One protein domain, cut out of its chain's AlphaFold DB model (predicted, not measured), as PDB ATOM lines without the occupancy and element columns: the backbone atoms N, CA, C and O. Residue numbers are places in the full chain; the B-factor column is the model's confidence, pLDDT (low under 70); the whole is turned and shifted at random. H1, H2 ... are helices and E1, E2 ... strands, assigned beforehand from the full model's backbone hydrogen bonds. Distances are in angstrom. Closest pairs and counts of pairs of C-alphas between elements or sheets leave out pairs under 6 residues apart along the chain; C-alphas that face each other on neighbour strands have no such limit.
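Overview. This is residues 3 to 91 of the 91 residues of an uncharacterized protein of Psychrobacter sp (UniProt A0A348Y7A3). A long, narrow ribbon of two antiparallel strands, E2 and E5, runs through the middle of the domain, with the short strand E1 beside one end. The helix H3 covers one face of the ribbon toward the other end, H2 packs on the opposite face, H1 grazes the sheet, and a small hairpin of E3 and E4 reaches away at the H3 end. The printed part has 89 residues with three named helices and five named strands, in the order H1 H2 E1 E2 E3 E4 H3 E5; the sheets, E1 - E2 - E5 and E3 - E4, are antiparallel, and the class is mixed, helices and strands. It is only just loose, close to compact, with a radius of gyration of the C-alphas of 14.8 A, and elongated, spanning 44 by 29 by 21 A.

Arrangement. E2, residues 32 to 42, is the inner strand of the larger sheet. E5, residues 80 to 90, is its antiparallel neighbour at 158 degrees, with N 35 and O 88 at 2.9 A and N 41 and O 81 at 2.8 A, within hydrogen-bond range. E5 bends by 53 degrees at residue 86. E1, residues 27 to 29, forms a hairpin with E2, with N 29 and O 32 at 2.8 A. H3, residues 63 to 74, is on this sheet at a height of 8.8 A, over E2 and E5, and runs along the strands, at 2 degrees to E2 on the local plane. The closest C-alphas of H3 and E2 are those of Tyr 63 and Tyr 38, 6.4 A apart. H2, residues 16 to 20, is on the opposite face at a height of 7.4 A, over none of the strands, but only just: 2 of its C-alphas fall on E2. H1, residues 10 to 14, only grazes the sheet with residues 13 to 14. H1 and H2 are close but not clearly touching, with the closest C-alphas, Gln 12 and Phe 18, at 5.8 A. E3, residues 48 to 50, and E4, residues 56 to 58, form a hairpin, with N 49 and O 57 at 3.0 A. E3 is apart from E2 and from H3. In H1 and H2 every O i to N i+4 pair is within hydrogen-bond range; in H3, 7 of 8 are.

Along the chain. H1 begins at C-alpha 10, (223.625, 215.162, 252.746). E2 measures 32.8 A from its first to its last C-alpha, H3 16.2 A and E5 29.2 A. E5 ends at C-alpha 90, (210.737, 215.335, 243.252). Residues 3 to 4 pair with residues 28 to 29 of E1, parallel.

Size, cuts and confidence. The C-alphas of Asp 5 and Gly 54 are the two farthest apart, at 44.6 A. The printed part has no cut and no long link; the link from H2 to E1 is short and the others are tight. The mean pLDDT of the printed part is 91.8, and no printed residue is under 70.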
ATOM      1  N   THR A   3     208.554 204.020 251.955       86.25
ATOM      2  CA  THR A   3     208.229 205.342 252.527       86.25
ATOM      3  C   THR A   3     208.850 205.476 253.912       86.25
ATOM      4  O   THR A   3     208.766 204.545 254.716       86.25
ATOM      5  N   LEU A   4     209.502 206.608 254.170       88.75
ATOM      6  CA  LEU A   4     210.269 206.885 255.381       88.75
ATOM      7  C   LEU A   4     209.989 208.311 255.881       88.75
ATOM      8  O   LEU A   4     209.935 209.262 255.105       88.75
ATOM      9  N   ASP A   5     209.871 208.477 257.197       87.94
ATOM     10  CA  ASP A   5     209.454 209.751 257.810       87.94
ATOM     11  C   ASP A   5     210.595 210.777 257.957       87.94
ATOM     12  O   ASP A   5     210.396 211.878 258.459       87.94
ATOM     13  N   THR A   6     211.832 210.427 257.589       90.00
ATOM     14  CA  THR A   6     213.017 211.269 257.831       90.00
ATOM     15  C   THR A   6     213.827 211.462 256.564       90.00
ATOM     16  O   THR A   6     214.295 210.487 255.990       90.00
ATOM     17  N   LYS A   7     214.066 212.717 256.161       92.19
ATOM     18  CA  LYS A   7     214.887 213.029 254.979       92.19
ATOM     19  C   LYS A   7     216.293 212.424 255.075       92.19
ATOM     20  O   LYS A   7     216.894 212.477 256.152       92.19
ATOM     21  N   PRO A   8     216.864 211.931 253.960       92.50
ATOM     22  CA  PRO A   8     218.252 211.509 253.934       92.50
ATOM     23  C   PRO A   8     219.163 212.695 254.248       92.50
ATOM     24  O   PRO A   8     218.942 213.822 253.798       92.50
ATOM     25  N   THR A   9     220.219 212.440 255.007       94.31
ATOM     26  CA  THR A   9     221.269 213.433 255.244       94.31
ATOM     27  C   THR A   9     222.062 213.697 253.963       94.31
ATOM     28  O   THR A   9     222.153 212.842 253.082       94.31
ATOM     29  N   ARG A  10     222.729 214.857 253.876       91.56
ATOM     30  CA  ARG A  10     223.625 215.162 252.746       91.56
ATOM     31  C   ARG A  10     224.691 214.076 252.545       91.56
ATOM     32  O   ARG A  10     224.948 213.698 251.411       91.56
ATOM     33  N   GLN A  11     225.240 213.551 253.643       94.00
ATOM     34  CA  GLN A  11     226.238 212.483 253.615       94.00
ATOM     35  C   GLN A  11     225.685 211.181 253.024       94.00
ATOM     36  O   GLN A  11     226.388 210.528 252.263       94.00
ATOM     37  N   GLN A  12     224.438 210.817 253.341       93.75
ATOM     38  CA  GLN A  12     223.775 209.655 252.739       93.75
ATOM     39  C   GLN A  12     223.520 209.865 251.245       93.75
ATOM     40  O   GLN A  12     223.749 208.959 250.457       93.75
ATOM     41  N   LEU A  13     223.111 211.071 250.836       91.94
ATOM     42  CA  LEU A  13     222.892 211.387 249.420       91.94
ATOM     43  C   LEU A  13     224.186 211.312 248.586       91.94
ATOM     44  O   LEU A  13     224.118 211.013 247.395       91.94
ATOM     45  N   ASP A  14     225.345 211.562 249.202       89.12
ATOM     46  CA  ASP A  14     226.669 211.429 248.576       89.12
ATOM     47  C   ASP A  14     227.262 210.009 248.672       89.12
ATOM     48  O   ASP A  14     228.261 209.716 248.012       89.12
ATOM     49  N   ASP A  15     226.670 209.118 249.472       91.25
ATOM     50  CA  ASP A  15     227.159 207.755 249.661       91.25
ATOM     51  C   ASP A  15     226.503 206.792 248.667       91.25
ATOM     52  O   ASP A  15     225.288 206.601 248.642       91.25
ATOM     53  N   ARG A  16     227.321 206.118 247.855       86.56
ATOM     54  CA  ARG A  16     226.838 205.083 246.935       86.56
ATOM     55  C   ARG A  16     226.167 203.930 247.685       86.56
ATOM     56  O   ARG A  16     225.156 203.423 247.209       86.56
ATOM     57  N   ALA A  17     226.702 203.527 248.838       90.75
ATOM     58  CA  ALA A  17     226.180 202.390 249.590       90.75
ATOM     59  C   ALA A  17     224.746 202.634 250.084       90.75
ATOM     60  O   ALA A  17     223.956 201.697 250.179       90.75
ATOM     61  N   PHE A  18     224.389 203.896 250.342       92.81
ATOM     62  CA  PHE A  18     223.013 204.280 250.639       92.81
ATOM     63  C   PHE A  18     222.091 203.958 249.459       92.81
ATOM     64  O   PHE A  18     221.100 203.255 249.635       92.81
ATOM     65  N   TRP A  19     222.444 204.388 248.248       92.06
ATOM     66  CA  TRP A  19     221.633 204.126 247.058       92.06
ATOM     67  C   TRP A  19     221.579 202.647 246.665       92.06
ATOM     68  O   TRP A  19     220.523 202.177 246.254       92.06
ATOM     69  N   ASP A  20     222.676 201.904 246.842       88.94
ATOM     70  CA  ASP A  20     222.729 200.458 246.577       88.94
ATOM     71  C   ASP A  20     221.804 199.655 247.526       88.94
ATOM     72  O   ASP A  20     221.451 198.514 247.229       88.94
ATOM     73  N   SER A  21     221.384 200.246 248.654       90.00
ATOM     74  CA  SER A  21     220.445 199.638 249.610       90.00
ATOM     75  C   SER A  21     218.965 199.921 249.321       90.00
ATOM     76  O   SER A  21     218.093 199.360 249.990       90.00
ATOM     77  N   LEU A  22     218.665 200.779 248.340       89.69
ATOM     78  CA  LEU A  22     217.305 201.194 248.002       89.69
ATOM     79  C   LEU A  22     216.766 200.476 246.756       89.69
ATOM     80  O   LEU A  22     217.533 200.009 245.911       89.69
ATOM     81  N   PRO A  23     215.430 200.417 246.596       90.00
ATOM     82  CA  PRO A  23     214.818 200.000 245.342       90.00
ATOM     83  C   PRO A  23     215.268 200.875 244.154       90.00
ATOM     84  O   PRO A  23     215.482 202.078 244.332       90.00
ATOM     85  N   PRO A  24     215.339 200.334 242.921       87.06
ATOM     86  CA  PRO A  24     215.739 201.118 241.748       87.06
ATOM     87  C   PRO A  24     214.785 202.269 241.387       87.06
ATOM     88  O   PRO A  24     215.201 203.246 240.767       87.06
ATOM     89  N   ASP A  25     213.507 202.172 241.773       86.12
ATOM     90  CA  ASP A  25     212.502 203.239 241.658       86.12
ATOM     91  C   ASP A  25     212.628 204.313 242.754       86.12
ATOM     92  O   ASP A  25     211.918 205.325 242.717       86.12
ATOM     93  N   GLY A  26     213.554 204.111 243.693       91.31
ATOM     94  CA  GLY A  26     213.832 205.002 244.802       91.31
ATOM     95  C   GLY A  26     212.943 204.774 246.022       91.31
ATOM     96  O   GLY A  26     212.290 203.742 246.195       91.31
ATOM     97  N   ALA A  27     212.925 205.779 246.890       93.19
ATOM     98  CA  ALA A  27     212.111 205.807 248.096       93.19
ATOM     99  C   ALA A  27     211.562 207.216 248.348       93.19
ATOM    100  O   ALA A  27     212.116 208.219 247.892       93.19
ATOM    101  N   GLU A  28     210.447 207.275 249.063       94.62
ATOM    102  CA  GLU A  28     209.863 208.516 249.546       94.62
ATOM    103  C   GLU A  28     210.373 208.818 250.949       94.62
ATOM    104  O   GLU A  28     210.363 207.952 251.824       94.62
ATOM    105  N   TYR A  29     210.797 210.057 251.155       93.31
ATOM    106  CA  TYR A  29     211.306 210.549 252.418       93.31
ATOM    107  C   TYR A  29     210.656 211.883 252.761       93.31
ATOM    108  O   TYR A  29     210.926 212.879 252.088       93.31
ATOM    109  N   ASP A  30     209.841 211.913 253.817       91.50
ATOM    110  CA  ASP A  30     209.129 213.124 254.260       91.50
ATOM    111  C   ASP A  30     208.394 213.820 253.091       91.50
ATOM    112  O   ASP A  30     208.611 214.997 252.789       91.50
ATOM    113  N   GLY A  31     207.611 213.031 252.343       90.12
ATOM    114  CA  GLY A  31     206.834 213.483 251.183       90.12
ATOM    115  C   GLY A  31     207.646 213.829 249.931       90.12
ATOM    116  O   GLY A  31     207.073 214.301 248.958       90.12
ATOM    117  N   LEU A  32     208.966 213.618 249.926       92.06
ATOM    118  CA  LEU A  32     209.824 213.845 248.762       92.06
ATOM    119  C   LEU A  32     210.292 212.519 248.175       92.06
ATOM    120  O   LEU A  32     210.870 211.689 248.878       92.06
ATOM    121  N   LYS A  33     210.132 212.340 246.866       92.00
ATOM    122  CA  LYS A  33     210.667 211.167 246.175       92.00
ATOM    123  C   LYS A  33     212.142 211.372 245.854       92.00
ATOM    124  O   LYS A  33     212.500 212.356 245.211       92.00
ATOM    125  N   TYR A  34     212.973 210.409 246.234       93.38
ATOM    126  CA  TYR A  34     214.384 210.328 245.867       93.38
ATOM    127  C   TYR A  34     214.631 209.052 245.074       93.38
ATOM    128  O   TYR A  34     214.326 207.966 245.561       93.38
ATOM    129  N   ALA A  35     215.205 209.164 243.878       92.69
ATOM    130  CA  ALA A  35     215.525 208.019 243.029       92.69
ATOM    131  C   ALA A  35     216.973 208.081 242.520       92.69
ATOM    132  O   ALA A  35     217.429 209.165 242.146       92.69
ATOM    133  N   PRO A  36     217.698 206.951 242.471       93.38
ATOM    134  CA  PRO A  36     219.045 206.915 241.915       93.38
ATOM    135  C   PRO A  36     219.041 207.203 240.408       93.38
ATOM    136  O   PRO A  36     218.147 206.795 239.667       93.38
ATOM    137  N   ILE A  37     220.084 207.897 239.954       93.69
ATOM    138  CA  ILE A  37     220.383 208.118 238.540       93.69
ATOM    139  C   ILE A  37     221.575 207.256 238.155       93.69
ATOM    140  O   ILE A  37     222.626 207.285 238.804       93.69
ATOM    141  N   TYR A  38     221.408 206.520 237.065       94.12
ATOM    142  CA  TYR A  38     222.370 205.548 236.585       94.12
ATOM    143  C   TYR A  38     223.078 206.034 235.326       94.12
ATOM    144  O   TYR A  38     222.474 206.610 234.422       94.12
ATOM    145  N   SER A  39     224.364 205.725 235.246       95.19
ATOM    146  CA  SER A  39     225.174 205.846 234.044       95.19
ATOM    147  C   SER A  39     225.634 204.467 233.593       95.19
ATOM    148  O   SER A  39     226.028 203.637 234.410       95.19
ATOM    149  N   VAL A  40     225.615 204.250 232.286       95.88
ATOM    150  CA  VAL A  40     226.220 203.101 231.602       95.88
ATOM    151  C   VAL A  40     227.691 203.380 231.300       95.88
ATOM    152  O   VAL A  40     228.048 204.469 230.834       95.88
ATOM    153  N   LEU A  41     228.539 202.392 231.542       95.81
ATOM    154  CA  LEU A  41     229.971 202.433 231.303       95.81
ATOM    155  C   LEU A  41     230.347 201.361 230.287       95.81
ATOM    156  O   LEU A  41     229.708 200.318 230.230       95.81
ATOM    157  N   ILE A  42     231.393 201.616 229.507       95.62
ATOM    158  CA  ILE A  42     232.030 200.621 228.641       95.62
ATOM    159  C   ILE A  42     233.502 200.585 229.024       95.62
ATOM    160  O   ILE A  42     234.163 201.625 229.001       95.62
ATOM    161  N   ASN A  43     234.017 199.410 229.387       95.00
ATOM    162  CA  ASN A  43     235.388 199.246 229.884       95.00
ATOM    163  C   ASN A  43     235.710 200.191 231.065       95.00
ATOM    164  O   ASN A  43     236.807 200.740 231.154       95.00
ATOM    165  N   GLY A  44     234.735 200.433 231.946       93.19
ATOM    166  CA  GLY A  44     234.890 201.324 233.100       93.19
ATOM    167  C   GLY A  44     234.849 202.830 232.794       93.19
ATOM    168  O   GLY A  44     234.948 203.630 233.726       93.19
ATOM    169  N   GLU A  45     234.652 203.244 231.539       93.88
ATOM    170  CA  GLU A  45     234.489 204.655 231.164       93.88
ATOM    171  C   GLU A  45     233.029 205.015 230.870       93.88
ATOM    172  O   GLU A  45     232.304 204.259 230.227       93.88
ATOM    173  N   LEU A  46     232.596 206.207 231.301       92.75
ATOM    174  CA  LEU A  46     231.250 206.718 231.019       92.75
ATOM    175  C   LEU A  46     231.016 206.873 229.514       92.75
ATOM    176  O   LEU A  46     231.792 207.537 228.816       92.75
ATOM    177  N   VAL A  47     229.889 206.342 229.037       91.94
ATOM    178  CA  VAL A  47     229.448 206.560 227.658       91.94
ATOM    179  C   VAL A  47     229.094 208.034 227.470       91.94
ATOM    180  O   VAL A  47     228.289 208.611 228.201       91.94
ATOM    181  N   LYS A  48     229.706 208.655 226.458       90.81
ATOM    182  CA  LYS A  48     229.467 210.056 226.098       90.81
ATOM    183  C   LYS A  48     228.675 210.138 224.803       90.81
ATOM    184  O   LYS A  48     229.173 209.719 223.757       90.81
ATOM    185  N   TYR A  49     227.500 210.755 224.846       87.38
ATOM    186  CA  TYR A  49     226.706 211.019 223.646       87.38
ATOM    187  C   TYR A  49     227.061 212.379 223.054       87.38
ATOM    188  O   TYR A  49     227.291 213.352 223.777       87.38
ATOM    189  N   LYS A  50     227.133 212.446 221.722       89.38
ATOM    190  CA  LYS A  50     227.315 213.707 220.999       89.38
ATOM    191  C   LYS A  50     225.957 214.359 220.785       89.38
ATOM    192  O   LYS A  50     225.011 213.700 220.376       89.38
ATOM    193  N   THR A  51     225.903 215.655 221.036       84.88
ATOM    194  CA  THR A  51     224.781 216.517 220.655       84.88
ATOM    195  C   THR A  51     225.003 217.083 219.256       84.88
ATOM    196  O   THR A  51     226.144 217.135 218.782       84.88
ATOM    197  N   ASP A  52     223.939 217.594 218.642       85.75
ATOM    198  CA  ASP A  52     223.975 218.226 217.314       85.75
ATOM    199  C   ASP A  52     224.949 219.417 217.236       85.75
ATOM    200  O   ASP A  52     225.467 219.751 216.175       85.75
ATOM    201  N   HIS A  53     225.283 220.019 218.382       86.62
ATOM    202  CA  HIS A  53     226.239 221.124 218.501       86.62
ATOM    203  C   HIS A  53     227.669 220.678 218.853       86.62
ATOM    204  O   HIS A  53     228.477 221.483 219.317       86.62
ATOM    205  N   GLY A  54     227.991 219.389 218.719       85.62
ATOM    206  CA  GLY A  54     229.328 218.851 218.990       85.62
ATOM    207  C   GLY A  54     229.705 218.756 220.475       85.62
ATOM    208  O   GLY A  54     230.785 218.258 220.800       85.62
ATOM    209  N   LYS A  55     228.825 219.171 221.397       89.69
ATOM    210  CA  LYS A  55     229.031 218.967 222.839       89.69
ATOM    211  C   LYS A  55     228.856 217.491 223.179       89.69
ATOM    212  O   LYS A  55     227.963 216.836 222.638       89.69
ATOM    213  N   LYS A  56     229.691 216.988 224.087       88.62
ATOM    214  CA  LYS A  56     229.573 215.641 224.656       88.62
ATOM    215  C   LYS A  56     228.848 215.720 225.994       88.62
ATOM    216  O   LYS A  56     229.234 216.526 226.835       88.62
ATOM    217  N   LEU A  57     227.840 214.879 226.184       86.38
ATOM    218  CA  LEU A  57     227.116 214.740 227.444       86.38
ATOM    219  C   LEU A  57     227.397 213.368 228.042       86.38
ATOM    220  O   LEU A  57     227.443 212.374 227.314       86.38
ATOM    221  N   ASN A  58     227.586 213.331 229.359       88.62
ATOM    222  CA  ASN A  58     227.588 212.072 230.089       88.62
ATOM    223  C   ASN A  58     226.167 211.519 230.094       88.62
ATOM    224  O   ASN A  58     225.191 212.271 230.151       88.62
ATOM    225  N   ASN A  59     226.067 210.205 230.024       90.19
ATOM    226  CA  ASN A  59     224.799 209.527 230.129       90.19
ATOM    227  C   ASN A  59     224.256 209.576 231.559       90.19
ATOM    228  O   ASN A  59     225.009 209.606 232.523       90.19
ATOM    229  N   SER A  60     222.938 209.658 231.695       92.50
ATOM    230  CA  SER A  60     222.248 209.705 232.984       92.50
ATOM    231  C   SER A  60     220.802 209.300 232.753       92.50
ATOM    232  O   SER A  60     220.086 209.961 232.002       92.50
ATOM    233  N   PHE A  61     220.394 208.193 233.362       93.62
ATOM    234  CA  PHE A  61     219.119 207.540 233.106       93.62
ATOM    235  C   PHE A  61     218.445 207.111 234.409       93.62
ATOM    236  O   PHE A  61     219.111 206.805 235.399       93.62
ATOM    237  N   PHE A  62     217.116 207.021 234.376       93.25
ATOM    238  CA  PHE A  62     216.385 206.185 235.325       93.25
ATOM    239  C   PHE A  62     216.648 204.706 235.027       93.25
ATOM    240  O   PHE A  62     217.025 204.350 233.909       93.25
ATOM    241  N   TYR A  63     216.468 203.853 236.036       92.12
ATOM    242  CA  TYR A  63     216.862 202.444 235.987       92.12
ATOM    243  C   TYR A  63     216.317 201.684 234.768       92.12
ATOM    244  O   TYR A  63     217.062 200.990 234.083       92.12
ATOM    245  N   ASP A  64     215.032 201.849 234.462       92.94
ATOM    246  CA  ASP A  64     214.339 201.170 233.366       92.94
ATOM    247  C   ASP A  64     214.928 201.503 231.988       92.94
ATOM    248  O   ASP A  64     215.075 200.627 231.132       92.94
ATOM    249  N   VAL A  65     215.299 202.765 231.777       94.44
ATOM    250  CA  VAL A  65     215.982 203.220 230.563       94.44
ATOM    251  C   VAL A  65     217.433 202.737 230.556       94.44
ATOM    252  O   VAL A  65     217.934 202.314 229.516       94.44
ATOM    253  N   ALA A  66     218.095 202.755 231.712       94.25
ATOM    254  CA  ALA A  66     219.487 202.348 231.837       94.25
ATOM    255  C   ALA A  66     219.693 200.862 231.501       94.25
ATOM    256  O   ALA A  66     220.619 200.535 230.764       94.25
ATOM    257  N   ILE A  67     218.808 199.973 231.970       95.12
ATOM    258  CA  ILE A  67     218.868 198.534 231.663       95.12
ATOM    259  C   ILE A  67     218.701 198.274 230.166       95.12
ATOM    260  O   ILE A  67     219.504 197.553 229.582       95.12
ATOM    261  N   LYS A  68     217.732 198.929 229.515       95.81
ATOM    262  CA  LYS A  68     217.549 198.807 228.059       95.81
ATOM    263  C   LYS A  68     218.787 199.251 227.286       95.81
ATOM    264  O   LYS A  68     219.136 198.655 226.271       95.81
ATOM    265  N   GLU A  69     219.461 200.296 227.756       94.81
ATOM    266  CA  GLU A  69     220.686 200.777 227.124       94.81
ATOM    267  C   GLU A  69     221.866 199.820 227.342       94.81
ATOM    268  O   GLU A  69     222.640 199.594 226.409       94.81
ATOM    269  N   VAL A  70     221.980 199.207 228.526       95.31
ATOM    270  CA  VAL A  70     222.958 198.140 228.794       95.31
ATOM    271  C   VAL A  70     222.720 196.952 227.867       95.31
ATOM    272  O   VAL A  70     223.661 196.509 227.214       95.31
ATOM    273  N   GLU A  71     221.479 196.473 227.748       95.88
ATOM    274  CA  GLU A  71     221.112 195.371 226.848       95.88
ATOM    275  C   GLU A  71     221.467 195.703 225.395       95.88
ATOM    276  O   GLU A  71     222.109 194.912 224.705       95.88
ATOM    277  N   ARG A  72     221.112 196.911 224.940       95.06
ATOM    278  CA  ARG A  72     221.404 197.373 223.581       95.06
ATOM    279  C   ARG A  72     222.905 197.407 223.300       95.06
ATOM    280  O   ARG A  72     223.323 196.961 222.236       95.06
ATOM    281  N   LEU A  73     223.702 197.963 224.214       94.50
ATOM    282  CA  LEU A  73     225.152 198.095 224.048       94.50
ATOM    283  C   LEU A  73     225.878 196.754 224.175       94.50
ATOM    284  O   LEU A  73     226.845 196.535 223.450       94.50
ATOM    285  N   SER A  74     225.390 195.858 225.033       95.50
ATOM    286  CA  SER A  74     225.964 194.521 225.247       95.50
ATOM    287  C   SER A  74     225.882 193.619 224.013       95.50
ATOM    288  O   SER A  74     226.605 192.633 223.937       95.50
ATOM    289  N   ASN A  75     225.048 193.958 223.023       94.62
ATOM    290  CA  ASN A  75     225.006 193.235 221.749       94.62
ATOM    291  C   ASN A  75     226.292 193.406 220.922       94.62
ATOM    292  O   ASN A  75     226.678 192.488 220.205       94.62
ATOM    293  N   ASP A  76     226.952 194.566 221.032       93.81
ATOM    294  CA  ASP A  76     228.088 194.939 220.176       93.81
ATOM    295  C   ASP A  76     229.371 195.244 220.971       93.81
ATOM    296  O   ASP A  76     230.421 195.537 220.390       93.81
ATOM    297  N   ARG A  77     229.290 195.278 222.305       93.19
ATOM    298  CA  ARG A  77     230.365 195.719 223.199       93.19
ATOM    299  C   ARG A  77     230.493 194.765 224.377       93.19
ATOM    300  O   ARG A  77     229.500 194.383 224.983       93.19
ATOM    301  N   GLU A  78     231.729 194.457 224.744       92.94
ATOM    302  CA  GLU A  78     232.050 193.771 225.997       92.94
ATOM    303  C   GLU A  78     232.218 194.784 227.146       92.94
ATOM    304  O   GLU A  78     232.433 195.977 226.906       92.94
ATOM    305  N   ASN A  79     232.149 194.300 228.391       94.06
ATOM    306  CA  ASN A  79     232.353 195.082 229.621       94.06
ATOM    307  C   ASN A  79     231.436 196.313 229.721       94.06
ATOM    308  O   ASN A  79     231.900 197.438 229.948       94.06
ATOM    309  N   VAL A  80     230.139 196.096 229.496       96.38
ATOM    310  CA  VAL A  80     229.101 197.112 229.675       96.38
ATOM    311  C   VAL A  80     228.561 197.017 231.098       96.38
ATOM    312  O   VAL A  80     227.957 196.014 231.463       96.38
ATOM    313  N   ASP A  81     228.752 198.075 231.883       94.94
ATOM    314  CA  ASP A  81     228.389 198.115 233.301       94.94
ATOM    315  C   ASP A  81     227.420 199.256 233.614       94.94
ATOM    316  O   ASP A  81     227.319 200.239 232.876       94.94
ATOM    317  N   LEU A  82     226.751 199.161 234.764       93.69
ATOM    318  CA  LEU A  82     225.872 200.197 235.294       93.69
ATOM    319  C   LEU A  82     226.407 200.750 236.621       93.69
ATOM    320  O   LEU A  82     226.826 199.999 237.502       93.69
ATOM    321  N   LYS A  83     226.365 202.074 236.797       92.88
ATOM    322  CA  LYS A  83     226.805 202.751 238.026       92.88
ATOM    323  C   LYS A  83     225.842 203.856 238.430       92.88
ATOM    324  O   LYS A  83     225.448 204.663 237.595       92.88
ATOM    325  N   ILE A  84     225.553 203.955 239.722       92.00
ATOM    326  CA  ILE A  84     224.856 205.112 240.294       92.00
ATOM    327  C   ILE A  84     225.810 206.309 240.294       92.00
ATOM    328  O   ILE A  84     226.913 206.245 240.842       92.00
ATOM    329  N   THR A  85     225.402 207.394 239.646       91.62
ATOM    330  CA  THR A  85     226.208 208.618 239.483       91.62
ATOM    331  C   THR A  85     225.561 209.853 240.090       91.62
ATOM    332  O   THR A  85     226.151 210.930 240.061       91.62
ATOM    333  N   GLY A  86     224.362 209.706 240.636       91.50
ATOM    334  CA  GLY A  86     223.656 210.768 241.324       91.50
ATOM    335  C   GLY A  86     222.260 210.316 241.707       91.50
ATOM    336  O   GLY A  86     221.953 209.123 241.705       91.50
ATOM    337  N   TYR A  87     221.411 211.290 241.991       92.62
ATOM    338  CA  TYR A  87     220.017 211.065 242.318       92.62
ATOM    339  C   TYR A  87     219.152 212.173 241.736       92.62
ATOM    340  O   TYR A  87     219.613 213.277 241.440       92.62
ATOM    341  N   TRP A  88     217.878 211.857 241.586       90.88
ATOM    342  CA  TRP A  88     216.827 212.787 241.243       90.88
ATOM    343  C   TRP A  88     215.870 212.926 242.420       90.88
ATOM    344  O   TRP A  88     215.614 211.960 243.141       90.88
ATOM    345  N   GLN A  89     215.363 214.140 242.611       92.06
ATOM    346  CA  GLN A  89     214.459 214.499 243.693       92.06
ATOM    347  C   GLN A  89     213.201 215.155 243.117       92.06
ATOM    348  O   GLN A  89     213.307 216.038 242.262       92.06
ATOM    349  N   GLN A  90     212.031 214.761 243.621       90.44
ATOM    350  CA  GLN A  90     210.737 215.335 243.252       90.44
ATOM    351  C   GLN A  90     209.888 215.670 244.485       90.44
ATOM    352  O   GLN A  90     209.966 214.966 245.495       90.44
ATOM    353  N   LEU A  91     209.104 216.747 244.362       83.19
ATOM    354  CA  LEU A  91     207.975 217.110 245.230       83.19
ATOM    355  C   LEU A  91     206.720 216.305 244.886       83.19
ATOM    356  O   LEU A  91     206.527 216.028 243.679       83.19
TER     357      LEU A  91